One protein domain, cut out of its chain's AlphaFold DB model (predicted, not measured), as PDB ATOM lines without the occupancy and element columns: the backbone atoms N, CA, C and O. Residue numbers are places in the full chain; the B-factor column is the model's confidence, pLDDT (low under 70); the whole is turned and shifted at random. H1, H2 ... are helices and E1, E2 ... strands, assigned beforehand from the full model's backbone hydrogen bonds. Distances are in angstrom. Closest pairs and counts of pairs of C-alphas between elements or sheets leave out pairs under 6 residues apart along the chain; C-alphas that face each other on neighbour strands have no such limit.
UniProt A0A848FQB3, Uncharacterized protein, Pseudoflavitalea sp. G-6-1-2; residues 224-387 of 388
ATOM      1  N   ILE A 224     -40.658 -37.079  -2.682       91.31
ATOM      2  CA  ILE A 224     -40.532 -35.827  -1.938       91.31
ATOM      3  C   ILE A 224     -41.821 -35.033  -2.144       91.31
ATOM      4  O   ILE A 224     -42.134 -34.657  -3.271       91.31
ATOM      5  N   SER A 225     -42.569 -34.765  -1.075       93.38
ATOM      6  CA  SER A 225     -43.757 -33.906  -1.112       93.38
ATOM      7  C   SER A 225     -43.511 -32.626  -0.327       93.38
ATOM      8  O   SER A 225     -43.512 -32.644   0.900       93.38
ATOM      9  N   GLY A 226     -43.326 -31.510  -1.026       93.94
ATOM     10  CA  GLY A 226     -42.994 -30.221  -0.423       93.94
ATOM     11  C   GLY A 226     -41.890 -29.509  -1.195       93.94
ATOM     12  O   GLY A 226     -41.963 -29.402  -2.417       93.94
ATOM     13  N   VAL A 227     -40.888 -29.002  -0.482       95.56
ATOM     14  CA  VAL A 227     -39.758 -28.262  -1.045       95.56
ATOM     15  C   VAL A 227     -38.531 -29.171  -1.144       95.56
ATOM     16  O   VAL A 227     -38.040 -29.669  -0.135       95.56
ATOM     17  N   ASN A 228     -38.010 -29.370  -2.351       95.38
ATOM     18  CA  ASN A 228     -36.713 -29.999  -2.577       95.38
ATOM     19  C   ASN A 228     -35.627 -28.933  -2.757       95.38
ATOM     20  O   ASN A 228     -35.818 -27.997  -3.531       95.38
ATOM     21  N   LEU A 229     -34.493 -29.102  -2.081       94.75
ATOM     22  CA  LEU A 229     -33.295 -28.275  -2.211       94.75
ATOM     23  C   LEU A 229     -32.142 -29.130  -2.751       94.75
ATOM     24  O   LEU A 229     -31.554 -29.937  -2.032       94.75
ATOM     25  N   GLY A 230     -31.824 -28.977  -4.033       89.81
ATOM     26  CA  GLY A 230     -30.905 -29.862  -4.742       89.81
ATOM     27  C   GLY A 230     -29.584 -29.218  -5.151       89.81
ATOM     28  O   GLY A 230     -29.571 -28.169  -5.787       89.81
ATOM     29  N   LEU A 231     -28.453 -29.886  -4.917       89.25
ATOM     30  CA  LEU A 231     -27.244 -29.592  -5.705       89.25
ATOM     31  C   LEU A 231     -27.385 -30.158  -7.127       89.25
ATOM     32  O   LEU A 231     -26.957 -29.533  -8.095       89.25
ATOM     33  N   GLN A 232     -28.018 -31.327  -7.219       88.12
ATOM     34  CA  GLN A 232     -28.385 -32.031  -8.441       88.12
ATOM     35  C   GLN A 232     -29.730 -32.735  -8.192       88.12
ATOM     36  O   GLN A 232     -29.884 -33.425  -7.184       88.12
ATOM     37  N   THR A 233     -30.716 -32.514  -9.062       82.50
ATOM     38  CA  THR A 233     -32.091 -33.029  -8.916       82.50
ATOM     39  C   THR A 233     -32.241 -34.411  -9.523       82.50
ATOM     40  O   THR A 233     -32.720 -35.320  -8.858       82.50
ATOM     41  N   LEU A 234     -31.847 -34.543 -10.789       77.50
ATOM     42  CA  LEU A 234     -31.984 -35.774 -11.561       77.50
ATOM     43  C   LEU A 234     -30.707 -36.599 -11.394       77.50
ATOM     44  O   LEU A 234     -29.596 -36.063 -11.536       77.50
ATOM     45  N   GLY A 235     -30.876 -37.860 -11.006       66.12
ATOM     46  CA  GLY A 235     -29.798 -38.784 -10.693       66.12
ATOM     47  C   GLY A 235     -29.128 -39.344 -11.946       66.12
ATOM     48  O   GLY A 235     -29.711 -39.405 -13.023       66.12
ATOM     49  N   LEU A 236     -27.876 -39.780 -11.800       60.22
ATOM     50  CA  LEU A 236     -27.163 -40.529 -12.845       60.22
ATOM     51  C   LEU A 236     -27.306 -42.049 -12.689       60.22
ATOM     52  O   LEU A 236     -26.856 -42.796 -13.554       60.22
ATOM     53  N   ASN A 237     -27.867 -42.512 -11.570       57.59
ATOM     54  CA  ASN A 237     -27.909 -43.930 -11.241       57.59
ATOM     55  C   ASN A 237     -29.100 -44.601 -11.929       57.59
ATOM     56  O   ASN A 237     -30.258 -44.269 -11.676       57.59
ATOM     57  N   GLU A 238     -28.810 -45.586 -12.776       54.06
ATOM     58  CA  GLU A 238     -29.811 -46.428 -13.425       54.06
ATOM     59  C   GLU A 238     -30.477 -47.345 -12.384       54.06
ATOM     60  O   GLU A 238     -30.032 -48.458 -12.138       54.06
ATOM     61  N   GLY A 239     -31.553 -46.887 -11.740       56.22
ATOM     62  CA  GLY A 239     -32.271 -47.717 -10.761       56.22
ATOM     63  C   GLY A 239     -33.202 -46.951  -9.837       56.22
ATOM     64  O   GLY A 239     -34.281 -47.449  -9.519       56.22
ATOM     65  N   ASP A 240     -32.836 -45.722  -9.482       65.00
ATOM     66  CA  ASP A 240     -33.613 -44.923  -8.544       65.00
ATOM     67  C   ASP A 240     -34.764 -44.208  -9.266       65.00
ATOM     68  O   ASP A 240     -34.594 -43.616 -10.331       65.00
ATOM     69  N   SER A 241     -35.963 -44.288  -8.689       80.94
ATOM     70  CA  SER A 241     -37.116 -43.501  -9.135       80.94
ATOM     71  C   SER A 241     -37.355 -42.391  -8.126       80.94
ATOM     72  O   SER A 241     -37.560 -42.665  -6.945       80.94
ATOM     73  N   LEU A 242     -37.309 -41.141  -8.581       88.12
ATOM     74  CA  LEU A 242     -37.548 -39.969  -7.748       88.12
ATOM     75  C   LEU A 242     -38.773 -39.223  -8.266       88.12
ATOM     76  O   LEU A 242     -38.806 -38.757  -9.404       88.12
ATOM     77  N   THR A 243     -39.785 -39.077  -7.413       90.75
ATOM     78  CA  THR A 243     -40.929 -38.202  -7.677       90.75
ATOM     79  C   THR A 243     -40.939 -37.030  -6.709       90.75
ATOM     80  O   THR A 243     -41.126 -37.210  -5.508       90.75
ATOM     81  N   ILE A 244     -40.816 -35.814  -7.234       93.19
ATOM     82  CA  ILE A 244     -40.955 -34.573  -6.470       93.19
ATOM     83  C   ILE A 244     -42.343 -33.999  -6.744       93.19
ATOM     84  O   ILE A 244     -42.698 -33.759  -7.894       93.19
ATOM     85  N   SER A 245     -43.136 -33.776  -5.703       94.94
ATOM     86  CA  SER A 245     -44.436 -33.107  -5.769       94.94
ATOM     87  C   SER A 245     -44.395 -31.838  -4.917       94.94
ATOM     88  O   SER A 245     -44.383 -31.918  -3.694       94.94
ATOM     89  N   GLY A 246     -44.356 -30.667  -5.549       94.94
ATOM     90  CA  GLY A 246     -44.267 -29.377  -4.866       94.94
ATOM     91  C   GLY A 246     -43.298 -28.418  -5.552       94.94
ATOM     92  O   GLY A 246     -43.450 -28.137  -6.740       94.94
ATOM     93  N   VAL A 247     -42.334 -27.891  -4.797       96.38
ATOM     94  CA  VAL A 247     -41.341 -26.923  -5.277       96.38
ATOM     95  C   VAL A 247     -39.965 -27.580  -5.311       96.38
ATOM     96  O   VAL A 247     -39.459 -28.007  -4.284       96.38
ATOM     97  N   ASN A 248     -39.336 -27.639  -6.476       96.38
ATOM     98  CA  ASN A 248     -37.950 -28.051  -6.643       96.38
ATOM     99  C   ASN A 248     -37.072 -26.810  -6.817       96.38
ATOM    100  O   ASN A 248     -37.295 -26.044  -7.747       96.38
ATOM    101  N   LEU A 249     -36.091 -26.606  -5.944       95.94
ATOM    102  CA  LEU A 249     -35.080 -25.560  -6.069       95.94
ATOM    103  C   LEU A 249     -33.719 -26.236  -6.161       95.94
ATOM    104  O   LEU A 249     -33.287 -26.883  -5.209       95.94
ATOM    105  N   SER A 250     -33.035 -26.096  -7.289       93.44
ATOM    106  CA  SER A 250     -31.788 -26.809  -7.528       93.44
ATOM    107  C   SER A 250     -30.720 -25.964  -8.204       93.44
ATOM    108  O   SER A 250     -30.995 -25.103  -9.036       93.44
ATOM    109  N   ALA A 251     -29.460 -26.221  -7.860       91.88
ATOM    110  CA  ALA A 251     -28.325 -25.663  -8.582       91.88
ATOM    111  C   ALA A 251     -28.078 -26.413  -9.899       91.88
ATOM    112  O   ALA A 251     -27.719 -25.782 -10.884       91.88
ATOM    113  N   ASP A 252     -28.281 -27.736  -9.916       90.69
ATOM    114  CA  ASP A 252     -27.993 -28.651 -11.031       90.69
ATOM    115  C   ASP A 252     -26.630 -28.381 -11.687       90.69
ATOM    116  O   ASP A 252     -26.500 -28.132 -12.889       90.69
ATOM    117  N   VAL A 253     -25.584 -28.400 -10.858       87.62
ATOM    118  CA  VAL A 253     -24.215 -28.034 -11.260       87.62
ATOM    119  C   VAL A 253     -23.710 -28.913 -12.403       87.62
ATOM    120  O   VAL A 253     -23.033 -28.425 -13.310       87.62
ATOM    121  N   LEU A 254     -24.071 -30.200 -12.411       84.31
ATOM    122  CA  LEU A 254     -23.652 -31.106 -13.475       84.31
ATOM    123  C   LEU A 254     -24.281 -30.727 -14.821       84.31
ATOM    124  O   LEU A 254     -23.596 -30.751 -15.842       84.31
ATOM    125  N   SER A 255     -25.547 -30.309 -14.819       83.56
ATOM    126  CA  SER A 255     -26.233 -29.785 -16.003       83.56
ATOM    127  C   SER A 255     -25.566 -28.513 -16.530       83.56
ATOM    128  O   SER A 255     -25.415 -28.345 -17.742       83.56
ATOM    129  N   ALA A 256     -25.082 -27.641 -15.640       84.50
ATOM    130  CA  ALA A 256     -24.322 -26.459 -16.043       84.50
ATOM    131  C   ALA A 256     -23.002 -26.835 -16.741       84.50
ATOM    132  O   ALA A 256     -22.696 -26.314 -17.817       84.50
ATOM    133  N   VAL A 257     -22.248 -27.789 -16.186       84.75
ATOM    134  CA  VAL A 257     -21.008 -28.297 -16.802       84.75
ATOM    135  C   VAL A 257     -21.299 -28.987 -18.138       84.75
ATOM    136  O   VAL A 257     -20.620 -28.732 -19.135       84.75
ATOM    137  N   PHE A 258     -22.347 -29.813 -18.191       77.81
ATOM    138  CA  PHE A 258     -22.790 -30.469 -19.417       77.81
ATOM    139  C   PHE A 258     -23.194 -29.453 -20.488       77.81
ATOM    140  O   PHE A 258     -22.874 -29.644 -21.659       77.81
ATOM    141  N   THR A 259     -23.816 -28.334 -20.104       77.12
ATOM    142  CA  THR A 259     -24.133 -27.246 -21.039       77.12
ATOM    143  C   THR A 259     -22.876 -26.703 -21.701       77.12
ATOM    144  O   THR A 259     -22.856 -26.559 -22.920       77.12
ATOM    145  N   MET A 260     -21.820 -26.432 -20.930       76.56
ATOM    146  CA  MET A 260     -20.553 -25.956 -21.494       76.56
ATOM    147  C   MET A 260     -20.000 -26.976 -22.494       76.56
ATOM    148  O   MET A 260     -19.624 -26.618 -23.608       76.56
ATOM    149  N   TYR A 261     -20.053 -28.266 -22.165       76.69
ATOM    150  CA  TYR A 261     -19.654 -29.309 -23.107       76.69
ATOM    151  C   TYR A 261     -20.531 -29.345 -24.371       76.69
ATOM    152  O   TYR A 261     -20.007 -29.487 -25.470       76.69
ATOM    153  N   VAL A 262     -21.851 -29.190 -24.261       72.00
ATOM    154  CA  VAL A 262     -22.773 -29.213 -25.413       72.00
ATOM    155  C   VAL A 262     -22.661 -27.958 -26.283       72.00
ATOM    156  O   VAL A 262     -22.859 -28.046 -27.495       72.00
ATOM    157  N   LEU A 263     -22.354 -26.801 -25.691       69.88
ATOM    158  CA  LEU A 263     -22.152 -25.548 -26.420       69.88
ATOM    159  C   LEU A 263     -20.811 -25.518 -27.167       69.88
ATOM    160  O   LEU A 263     -20.764 -24.994 -28.276       69.88
ATOM    161  N   PHE A 264     -19.743 -26.077 -26.580       67.88
ATOM    162  CA  PHE A 264     -18.379 -26.013 -27.131       67.88
ATOM    163  C   PHE A 264     -17.880 -27.322 -27.776       67.88
ATOM    164  O   PHE A 264     -16.878 -27.313 -28.489       67.88
ATOM    165  N   GLY A 265     -18.548 -28.452 -27.542       57.00
ATOM    166  CA  GLY A 265     -18.224 -29.760 -28.115       57.00
ATOM    167  C   GLY A 265     -18.752 -29.949 -29.542       57.00
ATOM    168  O   GLY A 265     -19.690 -29.283 -29.981       57.00
ATOM    169  N   THR A 266     -18.154 -30.880 -30.294       45.19
ATOM    170  CA  THR A 266     -18.521 -31.133 -31.697       45.19
ATOM    171  C   THR A 266     -19.983 -31.589 -31.822       45.19
ATOM    172  O   THR A 266     -20.428 -32.508 -31.123       45.19
ATOM    173  N   PRO A 267     -20.786 -30.970 -32.707       49.03
ATOM    174  CA  PRO A 267     -22.221 -31.144 -32.663       49.03
ATOM    175  C   PRO A 267     -22.620 -32.449 -33.358       49.03
ATOM    176  O   PRO A 267     -22.909 -32.478 -34.546       49.03
ATOM    177  N   LYS A 268     -22.819 -33.514 -32.576       44.50
ATOM    178  CA  LYS A 268     -23.894 -34.477 -32.893       44.50
ATOM    179  C   LYS A 268     -25.284 -33.827 -32.750       44.50
ATOM    180  O   LYS A 268     -26.293 -34.434 -33.079       44.50
ATOM    181  N   SER A 269     -25.352 -32.590 -32.247       46.44
ATOM    182  CA  SER A 269     -26.581 -31.867 -31.904       46.44
ATOM    183  C   SER A 269     -27.175 -31.028 -33.049       46.44
ATOM    184  O   SER A 269     -28.285 -30.518 -32.900       46.44
ATOM    185  N   THR A 270     -26.494 -30.952 -34.202       51.78
ATOM    186  CA  THR A 270     -27.000 -30.377 -35.465       51.78
ATOM    187  C   THR A 270     -27.838 -31.350 -36.285       51.78
ATOM    188  O   THR A 270     -28.267 -30.949 -37.370       51.78
ATOM    189  N   ARG A 271     -28.090 -32.579 -35.786       59.97
ATOM    190  CA  ARG A 271     -28.949 -33.581 -36.443       59.97
ATOM    191  C   ARG A 271     -30.123 -32.885 -37.119       59.97
ATOM    192  O   ARG A 271     -30.897 -32.180 -36.455       59.97
ATOM    193  N   LYS A 272     -30.199 -33.035 -38.444       64.88
ATOM    194  CA  LYS A 272     -31.326 -32.534 -39.235       64.88
ATOM    195  C   LYS A 272     -32.608 -33.131 -38.662       64.88
ATOM    196  O   LYS A 272     -32.566 -34.202 -38.058       64.88
ATOM    197  N   LEU A 273     -33.745 -32.470 -38.865       73.12
ATOM    198  CA  LEU A 273     -35.043 -32.971 -38.401       73.12
ATOM    199  C   LEU A 273     -35.274 -34.452 -38.794       73.12
ATOM    200  O   LEU A 273     -35.821 -35.226 -38.014       73.12
ATOM    201  N   ALA A 274     -34.757 -34.861 -39.960       69.12
ATOM    202  CA  ALA A 274     -34.790 -36.231 -40.481       69.12
ATOM    203  C   ALA A 274     -34.016 -37.278 -39.650       69.12
ATOM    204  O   ALA A 274     -34.343 -38.456 -39.699       69.12
ATOM    205  N   GLU A 275     -33.002 -36.876 -38.881       73.75
ATOM    206  CA  GLU A 275     -32.140 -37.773 -38.089       73.75
ATOM    207  C   GLU A 275     -32.638 -37.946 -36.639       73.75
ATOM    208  O   GLU A 275     -31.983 -38.586 -35.808       73.75
ATOM    209  N   MET A 276     -33.775 -37.332 -36.298       76.31
ATOM    210  CA  MET A 276     -34.422 -37.483 -34.995       76.31
ATOM    211  C   MET A 276     -35.188 -38.811 -34.930       76.31
ATOM    212  O   MET A 276     -35.893 -39.160 -35.876       76.31
ATOM    213  N   SER A 277     -35.055 -39.521 -33.802       72.19
ATOM    214  CA  SER A 277     -35.762 -40.784 -33.535       72.19
ATOM    215  C   SER A 277     -37.276 -40.614 -33.670       72.19
ATOM    216  O   SER A 277     -37.812 -39.594 -33.241       72.19
ATOM    217  N   ASP A 278     -37.945 -41.620 -34.233       73.06
ATOM    218  CA  ASP A 278     -39.413 -41.730 -34.254       73.06
ATOM    219  C   ASP A 278     -39.977 -42.340 -32.969       73.06
ATOM    220  O   ASP A 278     -41.160 -42.197 -32.672       73.06
ATOM    221  N   THR A 279     -39.141 -43.022 -32.186       72.31
ATOM    222  CA  THR A 279     -39.548 -43.661 -30.934       72.31
ATOM    223  C   THR A 279     -39.085 -42.851 -29.730       72.31
ATOM    224  O   THR A 279     -37.960 -42.339 -29.693       72.31
ATOM    225  N   ILE A 280     -39.971 -42.746 -28.736       74.06
ATOM    226  CA  ILE A 280     -39.706 -42.133 -27.432       74.06
ATOM    227  C   ILE A 280     -39.517 -43.271 -26.413       74.06
ATOM    228  O   ILE A 280     -40.434 -44.085 -26.269       74.06
ATOM    229  N   PRO A 281     -38.367 -43.357 -25.715       70.81
ATOM    230  CA  PRO A 281     -38.096 -44.406 -24.729       70.81
ATOM    231  C   PRO A 281     -38.849 -44.121 -23.419       70.81
ATOM    232  O   PRO A 281     -38.340 -43.480 -22.499       70.81
ATOM    233  N   TRP A 282     -40.118 -44.528 -23.359       76.50
ATOM    234  CA  TRP A 282     -40.984 -44.315 -22.191       76.50
ATOM    235  C   TRP A 282     -40.580 -45.148 -20.974       76.50
ATOM    236  O   TRP A 282     -40.831 -44.747 -19.842       76.50
ATOM    237  N   ASP A 283     -39.983 -46.307 -21.214       69.62
ATOM    238  CA  ASP A 283     -39.511 -47.278 -20.232       69.62
ATOM    239  C   ASP A 283     -38.301 -46.787 -19.427       69.62
ATOM    240  O   ASP A 283     -38.134 -47.160 -18.266       69.62
ATOM    241  N   GLU A 284     -37.497 -45.889 -19.998       70.69
ATOM    242  CA  GLU A 284     -36.367 -45.267 -19.302       70.69
ATOM    243  C   GLU A 284     -36.783 -44.098 -18.387       70.69
ATOM    244  O   GLU A 284     -35.975 -43.602 -17.599       70.69
ATOM    245  N   MET A 285     -38.035 -43.637 -18.473       77.75
ATOM    246  CA  MET A 285     -38.537 -42.480 -17.731       77.75
ATOM    247  C   MET A 285     -38.898 -42.858 -16.287       77.75
ATOM    248  O   MET A 285     -40.029 -43.256 -15.999       77.75
ATOM    249  N   LYS A 286     -37.939 -42.722 -15.366       78.38
ATOM    250  CA  LYS A 286     -38.088 -43.134 -13.954       78.38
ATOM    251  C   LYS A 286     -38.318 -41.981 -12.978       78.38
ATOM    252  O   LYS A 286     -38.773 -42.208 -11.858       78.38
ATOM    253  N   GLU A 287     -38.041 -40.748 -13.392       87.56
ATOM    254  CA  GLU A 287     -38.116 -39.565 -12.532       87.56
ATOM    255  C   GLU A 287     -39.291 -38.660 -12.924       87.56
ATOM    256  O   GLU A 287     -39.666 -38.553 -14.096       87.56
ATOM    257  N   SER A 288     -39.899 -37.979 -11.951       92.06
ATOM    258  CA  SER A 288     -40.980 -37.028 -12.216       92.06
ATOM    259  C   SER A 288     -40.944 -35.833 -11.276       92.06
ATOM    260  O   SER A 288     -40.808 -35.975 -10.066       92.06
ATOM    261  N   ILE A 289     -41.141 -34.641 -11.832       93.81
ATOM    262  CA  ILE A 289     -41.290 -33.403 -11.066       93.81
ATOM    263  C   ILE A 289     -42.684 -32.851 -11.347       93.81
ATOM    264  O   ILE A 289     -43.019 -32.561 -12.493       93.81
ATOM    265  N   LYS A 290     -43.503 -32.714 -10.308       95.75
ATOM    266  CA  LYS A 290     -44.882 -32.222 -10.362       95.75
ATOM    267  C   LYS A 290     -44.988 -30.950  -9.529       95.75
ATOM    268  O   LYS A 290     -44.891 -31.009  -8.308       95.75
ATOM    269  N   GLY A 291     -45.221 -29.814 -10.171       95.62
ATOM    270  CA  GLY A 291     -45.346 -28.516  -9.512       95.62
ATOM    271  C   GLY A 291     -44.409 -27.479 -10.117       95.62
ATOM    272  O   GLY A 291     -44.415 -27.288 -11.331       95.62
ATOM    273  N   VAL A 292     -43.642 -26.788  -9.277       96.94
ATOM    274  CA  VAL A 292     -42.729 -25.714  -9.691       96.94
ATOM    275  C   VAL A 292     -41.291 -26.201  -9.580       96.94
ATOM    276  O   VAL A 292     -40.908 -26.720  -8.543       96.94
ATOM    277  N   SER A 293     -40.480 -26.015 -10.615       96.56
ATOM    278  CA  SER A 293     -39.051 -26.327 -10.600       96.56
ATOM    279  C   SER A 293     -38.238 -25.105 -10.993       96.56
ATOM    280  O   SER A 293     -38.423 -24.572 -12.081       96.56
ATOM    281  N   LEU A 294     -37.313 -24.684 -10.143       96.38
ATOM    282  CA  LEU A 294     -36.332 -23.647 -10.420       96.38
ATOM    283  C   LEU A 294     -34.942 -24.276 -10.361       96.38
ATOM    284  O   LEU A 294     -34.488 -24.673  -9.292       96.38
ATOM    285  N   SER A 295     -34.287 -24.364 -11.511       94.31
ATOM    286  CA  SER A 295     -32.977 -24.992 -11.664       94.31
ATOM    287  C   SER A 295     -31.966 -23.994 -12.221       94.31
ATOM    288  O   SER A 295     -32.190 -23.420 -13.285       94.31
ATOM    289  N   GLY A 296     -30.841 -23.786 -11.535       91.94
ATOM    290  CA  GLY A 296     -29.781 -22.873 -11.972       91.94
ATOM    291  C   GLY A 296     -29.039 -23.363 -13.222       91.94
ATOM    292  O   GLY A 296     -28.911 -22.635 -14.202       91.94
ATOM    293  N   GLY A 297     -28.567 -24.607 -13.211       88.00
ATOM    294  CA  GLY A 297     -27.817 -25.222 -14.306       88.00
ATOM    295  C   GLY A 297     -28.692 -25.904 -15.350       88.00
ATOM    296  O   GLY A 297     -28.262 -26.086 -16.488       88.00
ATOM    297  N   GLY A 298     -29.932 -26.235 -15.002       89.94
ATOM    298  CA  GLY A 298     -30.874 -26.909 -15.880       89.94
ATOM    299  C   GLY A 298     -31.195 -28.345 -15.482       89.94
ATOM    300  O   GLY A 298     -30.437 -29.006 -14.782       89.94
ATOM    301  N   LEU A 299     -32.315 -28.866 -15.968       89.56
ATOM    302  CA  LEU A 299     -32.698 -30.263 -15.749       89.56
ATOM    303  C   LEU A 299     -32.153 -31.138 -16.877       89.56
ATOM    304  O   LEU A 299     -32.427 -30.850 -18.038       89.56
ATOM    305  N   VAL A 300     -31.422 -32.205 -16.556       87.69
ATOM    306  CA  VAL A 300     -30.939 -33.200 -17.531       87.69
ATOM    307  C   VAL A 300     -31.216 -34.597 -17.013       87.69
ATOM    308  O   VAL A 300     -30.681 -34.973 -15.977       87.69
ATOM    309  N   GLY A 301     -32.029 -35.359 -17.737       82.44
ATOM    310  CA  GLY A 301     -32.322 -36.747 -17.399       82.44
ATOM    311  C   GLY A 301     -33.598 -37.264 -18.052       82.44
ATOM    312  O   GLY A 301     -34.360 -36.521 -18.677       82.44
ATOM    313  N   ASN A 302     -33.853 -38.557 -17.881       85.38
ATOM    314  CA  ASN A 302     -35.055 -39.215 -18.382       85.38
ATOM    315  C   ASN A 302     -36.240 -38.965 -17.429       85.38
ATOM    316  O   ASN A 302     -36.631 -39.835 -16.651       85.38
ATOM    317  N   ALA A 303     -36.799 -37.752 -17.478       88.38
ATOM    318  CA  ALA A 303     -37.807 -37.290 -16.520       88.38
ATOM    319  C   ALA A 303     -39.120 -36.787 -17.157       88.38
ATOM    320  O   ALA A 303     -39.140 -36.276 -18.283       88.38
ATOM    321  N   ASP A 304     -40.218 -36.891 -16.393       92.25
ATOM    322  CA  ASP A 304     -41.529 -36.277 -16.665       92.25
ATOM    323  C   ASP A 304     -41.725 -35.031 -15.795       92.25
ATOM    324  O   ASP A 304     -42.060 -35.120 -14.607       92.25
ATOM    325  N   MET A 305     -41.551 -33.861 -16.397       93.94
ATOM    326  CA  MET A 305     -41.843 -32.575 -15.775       93.94
ATOM    327  C   MET A 305     -43.311 -32.205 -16.035       93.94
ATOM    328  O   MET A 305     -43.766 -32.182 -17.181       93.94
ATOM    329  N   ARG A 306     -44.062 -31.894 -14.973       96.38
ATOM    330  CA  ARG A 306     -45.449 -31.412 -15.019       96.38
ATOM    331  C   ARG A 306     -45.607 -30.160 -14.161       96.38
ATOM    332  O   ARG A 306     -45.432 -30.229 -12.950       96.38
ATOM    333  N   GLY A 307     -46.018 -29.049 -14.759       96.25
ATOM    334  CA  GLY A 307     -46.271 -27.783 -14.071       96.25
ATOM    335  C   GLY A 307     -45.451 -26.645 -14.667       96.25
ATOM    336  O   GLY A 307     -45.555 -26.385 -15.863       96.25
ATOM    337  N   VAL A 308     -44.669 -25.951 -13.840       97.62
ATOM    338  CA  VAL A 308     -43.837 -24.808 -14.246       97.62
ATOM    339  C   VAL A 308     -42.371 -25.136 -13.994       97.62
ATOM    340  O   VAL A 308     -42.010 -25.462 -12.870       97.62
ATOM    341  N   ALA A 309     -41.511 -25.037 -15.005       96.88
ATOM    342  CA  ALA A 309     -40.065 -25.144 -14.836       96.88
ATOM    343  C   ALA A 309     -39.381 -23.897 -15.374       96.88
ATOM    344  O   ALA A 309     -39.684 -23.439 -16.474       96.88
ATOM    345  N   ILE A 310     -38.444 -23.377 -14.597       96.88
ATOM    346  CA  ILE A 310     -37.555 -22.285 -14.956       96.88
ATOM    347  C   ILE A 310     -36.139 -22.829 -14.802       96.88
ATOM    348  O   ILE A 310     -35.703 -23.166 -13.704       96.88
ATOM    349  N   ASN A 311     -35.445 -22.953 -15.922       95.38
ATOM    350  CA  ASN A 311     -34.132 -23.564 -16.034       95.38
ATOM    351  C   ASN A 311     -33.137 -22.506 -16.516       95.38
ATOM    352  O   ASN A 311     -33.378 -21.849 -17.529       95.38
ATOM    353  N   GLY A 312     -32.016 -22.329 -15.823       92.75
ATOM    354  CA  GLY A 312     -31.070 -21.265 -16.146       92.75
ATOM    355  C   GLY A 312     -30.344 -21.500 -17.467       92.75
ATOM    356  O   GLY A 312     -30.306 -20.595 -18.293       92.75
ATOM    357  N   LEU A 313     -29.822 -22.706 -17.718       90.88
ATOM    358  CA  LEU A 313     -29.033 -22.980 -18.925       90.88
ATOM    359  C   LEU A 313     -29.724 -23.953 -19.883       90.88
ATOM    360  O   LEU A 313     -30.132 -23.535 -20.970       90.88
ATOM    361  N   LEU A 314     -29.890 -25.222 -19.500       89.69
ATOM    362  CA  LEU A 314     -30.529 -26.218 -20.365       89.69
ATOM    363  C   LEU A 314     -31.747 -26.909 -19.752       89.69
ATOM    364  O   LEU A 314     -31.974 -26.901 -18.550       89.69
ATOM    365  N   CYS A 315     -32.523 -27.562 -20.601       90.88
ATOM    366  CA  CYS A 315     -33.511 -28.537 -20.180       90.88
ATOM    367  C   CYS A 315     -33.465 -29.692 -21.172       90.88
ATOM    368  O   CYS A 315     -33.755 -29.493 -22.347       90.88
ATOM    369  N   TYR A 316     -33.059 -30.867 -20.707       89.31
ATOM    370  CA  TYR A 316     -33.041 -32.120 -21.445       89.31
ATOM    371  C   TYR A 316     -33.901 -33.134 -20.691       89.31
ATOM    372  O   TYR A 316     -33.433 -33.745 -19.732       89.31
ATOM    373  N   VAL A 317     -35.173 -33.262 -21.075       90.38
ATOM    374  CA  VAL A 317     -36.145 -34.133 -20.385       90.38
ATOM    375  C   VAL A 317     -36.968 -34.945 -21.376       90.38
ATOM    376  O   VAL A 317     -37.244 -34.491 -22.483       90.38
ATOM    377  N   THR A 318     -37.424 -36.137 -20.998       90.50
ATOM    378  CA  THR A 318     -38.246 -36.969 -21.892       90.50
ATOM    379  C   THR A 318     -39.595 -36.315 -22.166       90.50
ATOM    380  O   THR A 318     -40.016 -36.205 -23.322       90.50
ATOM    381  N   ARG A 319     -40.273 -35.835 -21.117       92.06
ATOM    382  CA  ARG A 319     -41.593 -35.212 -21.241       92.06
ATOM    383  C   ARG A 319     -41.696 -33.928 -20.429       92.06
ATOM    384  O   ARG A 319     -41.316 -33.888 -19.263       92.06
ATOM    385  N   SER A 320     -42.261 -32.890 -21.041       95.50
ATOM    386  CA  SER A 320     -42.556 -31.614 -20.383       95.50
ATOM    387  C   SER A 320     -44.021 -31.232 -20.592       95.50
ATOM    388  O   SER A 320     -44.499 -31.182 -21.723       95.50
ATOM    389  N   ARG A 321     -44.760 -30.993 -19.506       96.75
ATOM    390  CA  ARG A 321     -46.174 -30.599 -19.531       96.75
ATOM    391  C   ARG A 321     -46.394 -29.324 -18.736       96.75
ATOM    392  O   ARG A 321     -46.108 -29.304 -17.544       96.75
ATOM    393  N   GLY A 322     -46.974 -28.308 -19.359       97.00
ATOM    394  CA  GLY A 322     -47.212 -27.002 -18.747       97.00
ATOM    395  C   GLY A 322     -46.285 -25.930 -19.313       97.00
ATOM    396  O   GLY A 322     -46.197 -25.794 -20.530       97.00
ATOM    397  N   LEU A 323     -45.638 -25.149 -18.450       97.88
ATOM    398  CA  LEU A 323     -44.759 -24.043 -18.834       97.88
ATOM    399  C   LEU A 323     -43.302 -24.402 -18.543       97.88
ATOM    400  O   LEU A 323     -42.948 -24.661 -17.397       97.88
ATOM    401  N   ASN A 324     -42.443 -24.375 -19.555       97.62
ATOM    402  CA  ASN A 324     -41.015 -24.626 -19.392       97.62
ATOM    403  C   ASN A 324     -40.213 -23.479 -20.002       97.62
ATOM    404  O   ASN A 324     -40.233 -23.292 -21.213       97.62
ATOM    405  N   ILE A 325     -39.525 -22.711 -19.166       97.69
ATOM    406  CA  ILE A 325     -38.676 -21.589 -19.559       97.69
ATOM    407  C   ILE A 325     -37.229 -22.017 -19.350       97.69
ATOM    408  O   ILE A 325     -36.864 -22.489 -18.279       97.69
ATOM    409  N   THR A 326     -36.392 -21.893 -20.373       96.12
ATOM    410  CA  THR A 326     -34.995 -22.333 -20.338       96.12
ATOM    411  C   THR A 326     -34.076 -21.277 -20.939       96.12
ATOM    412  O   THR A 326     -34.301 -20.837 -22.061       96.12
ATOM    413  N   GLY A 327     -33.011 -20.876 -20.249       93.75
ATOM    414  CA  GLY A 327     -32.195 -19.748 -20.710       93.75
ATOM    415  C   GLY A 327     -31.510 -19.961 -22.061       93.75
ATOM    416  O   GLY A 327     -31.543 -19.051 -22.881       93.75
ATOM    417  N   LEU A 328     -30.944 -21.140 -22.353       91.12
ATOM    418  CA  LEU A 328     -30.219 -21.371 -23.613       91.12
ATOM    419  C   LEU A 328     -30.889 -22.401 -24.517       91.12
ATOM    420  O   LEU A 328     -31.199 -22.088 -25.664       91.12
ATOM    421  N   ARG A 329     -31.095 -23.631 -24.035       90.06
ATOM    422  CA  ARG A 329     -31.546 -24.734 -24.897       90.06
ATOM    423  C   ARG A 329     -32.530 -25.660 -24.206       90.06
ATOM    424  O   ARG A 329     -32.193 -26.271 -23.196       90.06
ATOM    425  N   ASN A 330     -33.699 -25.830 -24.811       92.94
ATOM    426  CA  ASN A 330     -34.672 -26.845 -24.437       92.94
ATOM    427  C   ASN A 330     -34.662 -27.983 -25.464       92.94
ATOM    428  O   ASN A 330     -34.839 -27.762 -26.662       92.94
ATOM    429  N   GLU A 331     -34.458 -29.208 -25.003       90.25
ATOM    430  CA  GLU A 331     -34.587 -30.416 -25.800       90.25
ATOM    431  C   GLU A 331     -35.454 -31.411 -25.033       90.25
ATOM    432  O   GLU A 331     -35.095 -31.873 -23.955       90.25
ATOM    433  N   SER A 332     -36.631 -31.726 -25.564       90.94
ATOM    434  CA  SER A 332     -37.480 -32.745 -24.949       90.94
ATOM    435  C   SER A 332     -38.138 -33.639 -25.974       90.94
ATOM    436  O   SER A 332     -38.532 -33.181 -27.044       90.94
ATOM    437  N   ALA A 333     -38.264 -34.933 -25.677       89.88
ATOM    438  CA  ALA A 333     -38.849 -35.860 -26.642       89.88
ATOM    439  C   ALA A 333     -40.303 -35.470 -26.940       89.88
ATOM    440  O   ALA A 333     -40.676 -35.353 -28.107       89.88
ATOM    441  N   ARG A 334     -41.081 -35.146 -25.900       92.19
ATOM    442  CA  ARG A 334     -42.446 -34.632 -26.035       92.19
ATOM    443  C   ARG A 334     -42.710 -33.417 -25.154       92.19
ATOM    444  O   ARG A 334     -42.443 -33.462 -23.953       92.19
ATOM    445  N   PHE A 335     -43.343 -32.388 -25.714       96.06
ATOM    446  CA  PHE A 335     -43.897 -31.282 -24.927       96.06
ATOM    447  C   PHE A 335     -45.411 -31.126 -25.109       96.06
ATOM    448  O   PHE A 335     -45.945 -31.344 -26.197       96.06
ATOM    449  N   GLU A 336     -46.105 -30.729 -24.041       97.19
ATOM    450  CA  GLU A 336     -47.525 -30.355 -24.054       97.19
ATOM    451  C   GLU A 336     -47.718 -29.065 -23.239       97.19
ATOM    452  O   GLU A 336     -47.690 -29.093 -22.011       97.19
ATOM    453  N   GLY A 337     -47.893 -27.926 -23.908       97.19
ATOM    454  CA  GLY A 337     -48.011 -26.614 -23.269       97.19
ATOM    455  C   GLY A 337     -47.141 -25.554 -23.938       97.19
ATOM    456  O   GLY A 337     -47.126 -25.453 -25.163       97.19
ATOM    457  N   VAL A 338     -46.444 -24.745 -23.142       98.19
ATOM    458  CA  VAL A 338     -45.601 -23.643 -23.617       98.19
ATOM    459  C   VAL A 338     -44.149 -23.919 -23.255       98.19
ATOM    460  O   VAL A 338     -43.806 -24.042 -22.080       98.19
ATOM    461  N   VAL A 339     -43.290 -23.983 -24.266       97.94
ATOM    462  CA  VAL A 339     -41.840 -24.091 -24.094       97.94
ATOM    463  C   VAL A 339     -41.177 -22.817 -24.603       97.94
ATOM    464  O   VAL A 339     -41.402 -22.389 -25.734       97.94
ATOM    465  N   VAL A 340     -40.387 -22.181 -23.748       97.88
ATOM    466  CA  VAL A 340     -39.642 -20.959 -24.040       97.88
ATOM    467  C   VAL A 340     -38.166 -21.264 -23.855       97.88
ATOM    468  O   VAL A 340     -37.755 -21.720 -22.791       97.88
ATOM    469  N   SER A 341     -37.357 -20.990 -24.870       95.38
ATOM    470  CA  SER A 341     -35.911 -21.130 -24.804       95.38
ATOM    471  C   SER A 341     -35.212 -19.919 -25.401       95.38
ATOM    472  O   SER A 341     -35.656 -19.403 -26.421       95.38
ATOM    473  N   GLY A 342     -34.117 -19.459 -24.796       92.69
ATOM    474  CA  GLY A 342     -33.405 -18.290 -25.316       92.69
ATOM    475  C   GLY A 342     -32.750 -18.518 -26.676       92.69
ATOM    476  O   GLY A 342     -32.735 -17.591 -27.476       92.69
ATOM    477  N   LEU A 343     -32.254 -19.725 -26.987       91.69
ATOM    478  CA  LEU A 343     -31.633 -20.019 -28.288       91.69
ATOM    479  C   LEU A 343     -32.395 -21.085 -29.071       91.69
ATOM    480  O   LEU A 343     -32.817 -20.817 -30.192       91.69
ATOM    481  N   ILE A 344     -32.538 -22.298 -28.527       91.00
ATOM    482  CA  ILE A 344     -33.004 -23.455 -29.305       91.00
ATOM    483  C   ILE A 344     -34.062 -24.248 -28.540       91.00
ATOM    484  O   ILE A 344     -33.779 -24.748 -27.455       91.00
ATOM    485  N   ASN A 345     -35.224 -24.464 -29.161       93.88
ATOM    486  CA  ASN A 345     -36.154 -25.531 -28.779       93.88
ATOM    487  C   ASN A 345     -36.063 -26.685 -29.780       93.88
ATOM    488  O   ASN A 345     -36.115 -26.464 -30.994       93.88
ATOM    489  N   LYS A 346     -35.958 -27.919 -29.286       91.69
ATOM    490  CA  LYS A 346     -35.905 -29.120 -30.122       91.69
ATOM    491  C   LYS A 346     -36.749 -30.253 -29.550       91.69
ATOM    492  O   LYS A 346     -36.520 -30.696 -28.429       91.69
ATOM    493  N   ASN A 347     -37.679 -30.770 -30.352       92.44
ATOM    494  CA  ASN A 347     -38.635 -31.775 -29.895       92.44
ATOM    495  C   ASN A 347     -38.982 -32.819 -30.959       92.44
ATOM    496  O   ASN A 347     -38.989 -32.517 -32.153       92.44
ATOM    497  N   VAL A 348     -39.294 -34.047 -30.539       90.12
ATOM    498  CA  VAL A 348     -39.832 -35.070 -31.456       90.12
ATOM    499  C   VAL A 348     -41.325 -34.826 -31.646       90.12
ATOM    500  O   VAL A 348     -41.767 -34.587 -32.763       90.12
ATOM    501  N   GLU A 349     -42.082 -34.773 -30.554       90.94
ATOM    502  CA  GLU A 349     -43.516 -34.484 -30.549       90.94
ATOM    503  C   GLU A 349     -43.814 -33.193 -29.786       90.94
ATOM    504  O   GLU A 349     -43.247 -32.925 -28.723       90.94
ATOM    505  N   GLY A 350     -44.743 -32.395 -30.299       94.06
ATOM    506  CA  GLY A 350     -45.092 -31.118 -29.701       94.06
ATOM    507  C   GLY A 350     -46.568 -30.810 -29.767       94.06
ATOM    508  O   GLY A 350     -47.159 -30.883 -30.837       94.06
ATOM    509  N   ARG A 351     -47.168 -30.423 -28.641       96.69
ATOM    510  CA  ARG A 351     -48.540 -29.905 -28.587       96.69
ATOM    511  C   ARG A 351     -48.567 -28.580 -27.837       96.69
ATOM    512  O   ARG A 351     -48.443 -28.572 -26.618       96.69
ATOM    513  N   GLY A 352     -48.738 -27.467 -28.544       96.94
ATOM    514  CA  GLY A 352     -48.808 -26.133 -27.942       96.94
ATOM    515  C   GLY A 352     -47.865 -25.120 -28.588       96.94
ATOM    516  O   GLY A 352     -47.812 -25.032 -29.809       96.94
ATOM    517  N   VAL A 353     -47.168 -24.315 -27.786       98.00
ATOM    518  CA  VAL A 353     -46.406 -23.152 -28.269       98.00
ATOM    519  C   VAL A 353     -44.920 -23.302 -27.963       98.00
ATOM    520  O   VAL A 353     -44.546 -23.552 -26.820       98.00
ATOM    521  N   GLN A 354     -44.077 -23.101 -28.974       97.81
ATOM    522  CA  GLN A 354     -42.627 -22.989 -28.817       97.81
ATOM    523  C   GLN A 354     -42.175 -21.555 -29.075       97.81
ATOM    524  O   GLN A 354     -42.593 -20.950 -30.059       97.81
ATOM    525  N   ILE A 355     -41.312 -21.022 -28.217       97.94
ATOM    526  CA  ILE A 355     -40.748 -19.678 -28.354       97.94
ATOM    527  C   ILE A 355     -39.237 -19.764 -28.168       97.94
ATOM    528  O   ILE A 355     -38.774 -20.211 -27.123       97.94
ATOM    529  N   GLY A 356     -38.461 -19.333 -29.155       95.69
ATOM    530  CA  GLY A 356     -36.998 -19.288 -29.088       95.69
ATOM    531  C   GLY A 356     -36.388 -18.883 -30.420       95.69
ATOM    532  O   GLY A 356     -37.109 -18.813 -31.404       95.69
ATOM    533  N   LEU A 357     -35.087 -18.583 -30.497       95.31
ATOM    534  CA  LEU A 357     -34.500 -18.121 -31.767       95.31
ATOM    535  C   LEU A 357     -34.608 -19.179 -32.870       95.31
ATOM    536  O   LEU A 357     -34.921 -18.840 -34.009       95.31
ATOM    537  N   VAL A 358     -34.380 -20.447 -32.531       93.94
ATOM    538  CA  VAL A 358     -34.535 -21.581 -33.438       93.94
ATOM    539  C   VAL A 358     -35.456 -22.618 -32.809       93.94
ATOM    540  O   VAL A 358     -35.151 -23.171 -31.756       93.94
ATOM    541  N   ASN A 359     -36.558 -22.939 -33.477       95.62
ATOM    542  CA  ASN A 359     -37.486 -23.982 -33.047       95.62
ATOM    543  C   ASN A 359     -37.467 -25.138 -34.045       95.62
ATOM    544  O   ASN A 359     -37.553 -24.918 -35.251       95.62
ATOM    545  N   ARG A 360     -37.363 -26.373 -33.551       94.19
ATOM    546  CA  ARG A 360     -37.435 -27.594 -34.362       94.19
ATOM    547  C   ARG A 360     -38.361 -28.601 -33.701       94.19
ATOM    548  O   ARG A 360     -38.115 -29.005 -32.567       94.19
ATOM    549  N   CYS A 361     -39.396 -29.047 -34.401       93.06
ATOM    550  CA  CYS A 361     -40.300 -30.071 -33.889       93.06
ATOM    551  C   CYS A 361     -40.728 -31.031 -34.997       93.06
ATOM    552  O   CYS A 361     -41.346 -30.600 -35.963       93.06
ATOM    553  N   LYS A 362     -40.410 -32.328 -34.881       90.19
ATOM    554  CA  LYS A 362     -40.717 -33.298 -35.948       90.19
ATOM    555  C   LYS A 362     -42.229 -33.405 -36.178       90.19
ATOM    556  O   LYS A 362     -42.695 -33.204 -37.295       90.19
ATOM    557  N   HIS A 363     -42.994 -33.621 -35.115       91.44
ATOM    558  CA  HIS A 363     -44.452 -33.724 -35.139       91.44
ATOM    559  C   HIS A 363     -45.068 -32.626 -34.274       91.44
ATOM    560  O   HIS A 363     -45.281 -32.805 -33.073       91.44
ATOM    561  N   LEU A 364     -45.319 -31.472 -34.891       95.12
ATOM    562  CA  LEU A 364     -45.893 -30.309 -34.227       95.12
ATOM    563  C   LEU A 364     -47.423 -30.307 -34.349       95.12
ATOM    564  O   LEU A 364     -47.969 -30.495 -35.426       95.12
ATOM    565  N   ARG A 365     -48.097 -29.998 -33.243       96.19
ATOM    566  CA  ARG A 365     -49.499 -29.579 -33.168       96.19
ATOM    567  C   ARG A 365     -49.600 -28.278 -32.371       96.19
ATOM    568  O   ARG A 365     -49.773 -28.291 -31.153       96.19
ATOM    569  N   GLY A 366     -49.440 -27.148 -33.042       96.75
ATOM    570  CA  GLY A 366     -49.524 -25.814 -32.461       96.75
ATOM    571  C   GLY A 366     -48.658 -24.795 -33.195       96.75
ATOM    572  O   GLY A 366     -48.570 -24.836 -34.419       96.75
ATOM    573  N   PHE A 367     -48.037 -23.877 -32.452       97.94
ATOM    574  CA  PHE A 367     -47.303 -22.725 -32.989       97.94
ATOM    575  C   PHE A 367     -45.830 -22.714 -32.566       97.94
ATOM    576  O   PHE A 367     -45.467 -23.158 -31.479       97.94
ATOM    577  N   GLN A 368     -44.989 -22.135 -33.413       98.25
ATOM    578  CA  GLN A 368     -43.583 -21.844 -33.161       98.25
ATOM    579  C   GLN A 368     -43.318 -20.367 -33.460       98.25
ATOM    580  O   GLN A 368     -43.725 -19.876 -34.514       98.25
ATOM    581  N   PHE A 369     -42.619 -19.685 -32.556       98.12
ATOM    582  CA  PHE A 369     -42.220 -18.285 -32.678       98.12
ATOM    583  C   PHE A 369     -40.709 -18.153 -32.500       98.12
ATOM    584  O   PHE A 369     -40.164 -18.521 -31.456       98.12
ATOM    585  N   GLY A 370     -40.024 -17.622 -33.511       96.31
ATOM    586  CA  GLY A 370     -38.562 -17.603 -33.539       96.31
ATOM    587  C   GLY A 370     -37.969 -17.091 -34.834       96.31
ATOM    588  O   GLY A 370     -38.663 -17.054 -35.840       96.31
ATOM    589  N   LEU A 371     -36.679 -16.747 -34.852       95.94
ATOM    590  CA  LEU A 371     -35.991 -16.349 -36.089       95.94
ATOM    591  C   LEU A 371     -36.060 -17.447 -37.157       95.94
ATOM    592  O   LEU A 371     -36.200 -17.139 -38.339       95.94
ATOM    593  N   TRP A 372     -36.013 -18.715 -36.742       96.50
ATOM    594  CA  TRP A 372     -36.158 -19.860 -37.633       96.50
ATOM    595  C   TRP A 372     -36.978 -20.980 -36.997       96.50
ATOM    596  O   TRP A 372     -36.673 -21.430 -35.897       96.50
ATOM    597  N   ASN A 373     -38.002 -21.466 -37.695       96.31
ATOM    598  CA  ASN A 373     -38.927 -22.465 -37.170       96.31
ATOM    599  C   ASN A 373     -39.097 -23.605 -38.171       96.31
ATOM    600  O   ASN A 373     -39.503 -23.373 -39.307       96.31
ATOM    601  N   GLU A 374     -38.832 -24.833 -37.750       94.62
ATOM    602  CA  GLU A 374     -38.856 -26.030 -38.588       94.62
ATOM    603  C   GLU A 374     -39.793 -27.086 -37.990       94.62
ATOM    604  O   GLU A 374     -39.730 -27.407 -36.795       94.62
ATOM    605  N   ASN A 375     -40.645 -27.650 -38.844       92.88
ATOM    606  CA  ASN A 375     -41.417 -28.853 -38.563       92.88
ATOM    607  C   ASN A 375     -41.375 -29.828 -39.750       92.88
ATOM    608  O   ASN A 375     -40.754 -29.531 -40.767       92.88
ATOM    609  N   SER A 376     -42.004 -31.005 -39.633       89.31
ATOM    610  CA  SER A 376     -41.970 -32.025 -40.702       89.31
ATOM    611  C   SER A 376     -42.541 -31.564 -42.042       89.31
ATOM    612  O   SER A 376     -42.229 -32.174 -43.063       89.31
ATOM    613  N   LYS A 377     -43.349 -30.500 -42.065       89.94
ATOM    614  CA  LYS A 377     -43.990 -29.995 -43.284       89.94
ATOM    615  C   LYS A 377     -43.264 -28.811 -43.900       89.94
ATOM    616  O   LYS A 377     -43.286 -28.661 -45.119       89.94
ATOM    617  N   ARG A 378     -42.684 -27.926 -43.083       92.19
ATOM    618  CA  ARG A 378     -42.158 -26.635 -43.545       92.19
ATOM    619  C   ARG A 378     -41.155 -26.004 -42.586       92.19
ATOM    620  O   ARG A 378     -41.196 -26.214 -41.374       92.19
ATOM    621  N   SER A 379     -40.341 -25.126 -43.163       95.62
ATOM    622  CA  SER A 379     -39.397 -24.257 -42.462       95.62
ATOM    623  C   SER A 379     -39.728 -22.799 -42.770       95.62
ATOM    624  O   SER A 379     -39.694 -22.406 -43.936       95.62
ATOM    625  N   LEU A 380     -40.067 -22.009 -41.749       96.19
ATOM    626  CA  LEU A 380     -40.491 -20.612 -41.886       96.19
ATOM    627  C   LEU A 380     -39.787 -19.694 -40.868       96.19
ATOM    628  O   LEU A 380     -39.585 -20.091 -39.714       96.19
ATOM    629  N   PRO A 381     -39.449 -18.451 -41.252       95.94
ATOM    630  CA  PRO A 381     -38.977 -17.443 -40.311       95.94
ATOM    631  C   PRO A 381     -40.139 -16.859 -39.491       95.94
ATOM    632  O   PRO A 381     -41.279 -16.831 -39.948       95.94
ATOM    633  N   PHE A 382     -39.830 -16.342 -38.301       96.19
ATOM    634  CA  PHE A 382     -40.720 -15.643 -37.355       96.19
ATOM    635  C   PHE A 382     -41.864 -16.470 -36.758       96.19
ATOM    636  O   PHE A 382     -41.957 -16.549 -35.533       96.19
ATOM    637  N   ILE A 383     -42.711 -17.086 -37.586       97.44
ATOM    638  CA  ILE A 383     -43.887 -17.859 -37.171       97.44
ATOM    639  C   ILE A 383     -44.003 -19.129 -38.026       97.44
ATOM    640  O   ILE A 383     -43.925 -19.072 -39.251       97.44
ATOM    641  N   ASN A 384     -44.245 -20.276 -37.389       97.44
ATOM    642  CA  ASN A 384     -44.630 -21.528 -38.050       97.44
ATOM    643  C   ASN A 384     -45.719 -22.234 -37.230       97.44
ATOM    644  O   ASN A 384     -45.866 -21.989 -36.036       97.44
ATOM    645  N   TRP A 385     -46.512 -23.082 -37.870       97.12
ATOM    646  CA  TRP A 385     -47.595 -23.817 -37.228       97.12
ATOM    647  C   TRP A 385     -47.831 -25.155 -37.916       97.12
ATOM    648  O   TRP A 385     -47.444 -25.351 -39.071       97.12
ATOM    649  N   ASP A 386     -48.494 -26.064 -37.217       95.00
ATOM    650  CA  ASP A 386     -49.041 -27.303 -37.766       95.00
ATOM    651  C   ASP A 386     -50.182 -27.784 -36.857       95.00
ATOM    652  O   ASP A 386     -50.097 -27.618 -35.645       95.00
ATOM    653  N   PHE A 387     -51.263 -28.317 -37.423       91.94
ATOM    654  CA  PHE A 387     -52.443 -28.772 -36.679       91.94
ATOM    655  C   PHE A 387     -52.923 -30.167 -37.073       91.94
ATOM    656  O   PHE A 387     -53.861 -30.660 -36.438       91.94
TER     657      PHE A 387
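Overview. This is residues 224 to 387 of the 388 residues of an uncharacterized protein of Pseudoflavitalea sp. G-6-1-2 (UniProt A0A848FQB3). The chain is wound in stacked turns, a solenoid in which strands E1 to E9 lie one beside the next along the longest axis, and E4 to E8 each fold back round the stack with bends of 167 to 175 degrees. Helix H1 packs on the outside of the turns of E4 and E5, across their strands, and residues 276 to 286 run back along the outside of the stack to E3. The printed part has 164 residues, with one named helix and nine named strands in the order E1 E2 H1 E3 E4 E5 E6 E7 E8 E9; the sheet has the order E1 to E9 and is mixed. The class is mostly strand, and the whole is compact, with a radius of gyration of the C-alphas of 14.9 A and spans of 42 by 33 by 27 A.

Arrangement. E1, residues 224 to 230, is an edge strand, parallel to E2, residues 243 to 250, with N 226 and O 245 2.9 A apart, within hydrogen-bond range. H1, residues 253 to 264, follows; every O i to N i+4 pair in it is within hydrogen-bond range. E3, residues 287 to 295, is parallel to E2, with N 246 and O 290 2.8 A apart; E2, H1 and E3 form a strand-helix-strand unit, two parallel neighbour strands with a helix between, and its crossover is right-handed. E4, residues 298 to 311, E5, residues 314 to 326, E6, residues 329 to 341, E7, residues 344 to 355, and E8, residues 358 to 375, follow, each parallel to the one before. Their N and O pairs within range include N 291 and O 306, 2.8 A, N 307 and O 321, 2.8 A, N 322 and O 336, 2.9 A, N 337 and O 351, 2.8 A, and N 352 and O 365, 2.9 A. E8 and E9, residues 379 to 386, form an antiparallel hairpin, with N 370 and O 382 3.0 A apart. The sheet is strongly twisted. H1 is on one face of it, making two layers, helix and sheet, at a height over the sheet of 9.5 A. It lies over E4 and E5, with E6 only just left out at 2 C-alphas, and runs across the strands, at 88 degrees to E4 on the local plane. The closest C-alphas of H1 and E4 are those of Ser 255 and Gly 298, 5.5 A apart.

Along the chain. E1 begins at C-alpha 224 (-40.532, -35.827, -1.938). H1 is 17.0 A long, E3 15.5 A and E2 14.6 A from first to last C-alpha. E4 bends by 175 degrees at residue 305, and its first and last C-alphas are 4.7 A apart; in E8, the longest strand by residues, they are 11.2 A apart. E9 ends at C-alpha 386 (-49.041, -27.303, -37.766).

Size, cuts and confidence. The two C-alphas farthest apart, those of Gly 226 and Arg 378, are 43.3 A apart. The printed part has no cut. The links E1 to E2 and H1 to E3 are long, with 12 and 22 residues. The mean pLDDT of the printed part is 87.4, and residues 235 to 240, 263 to 272, 274 and 283 are under 70.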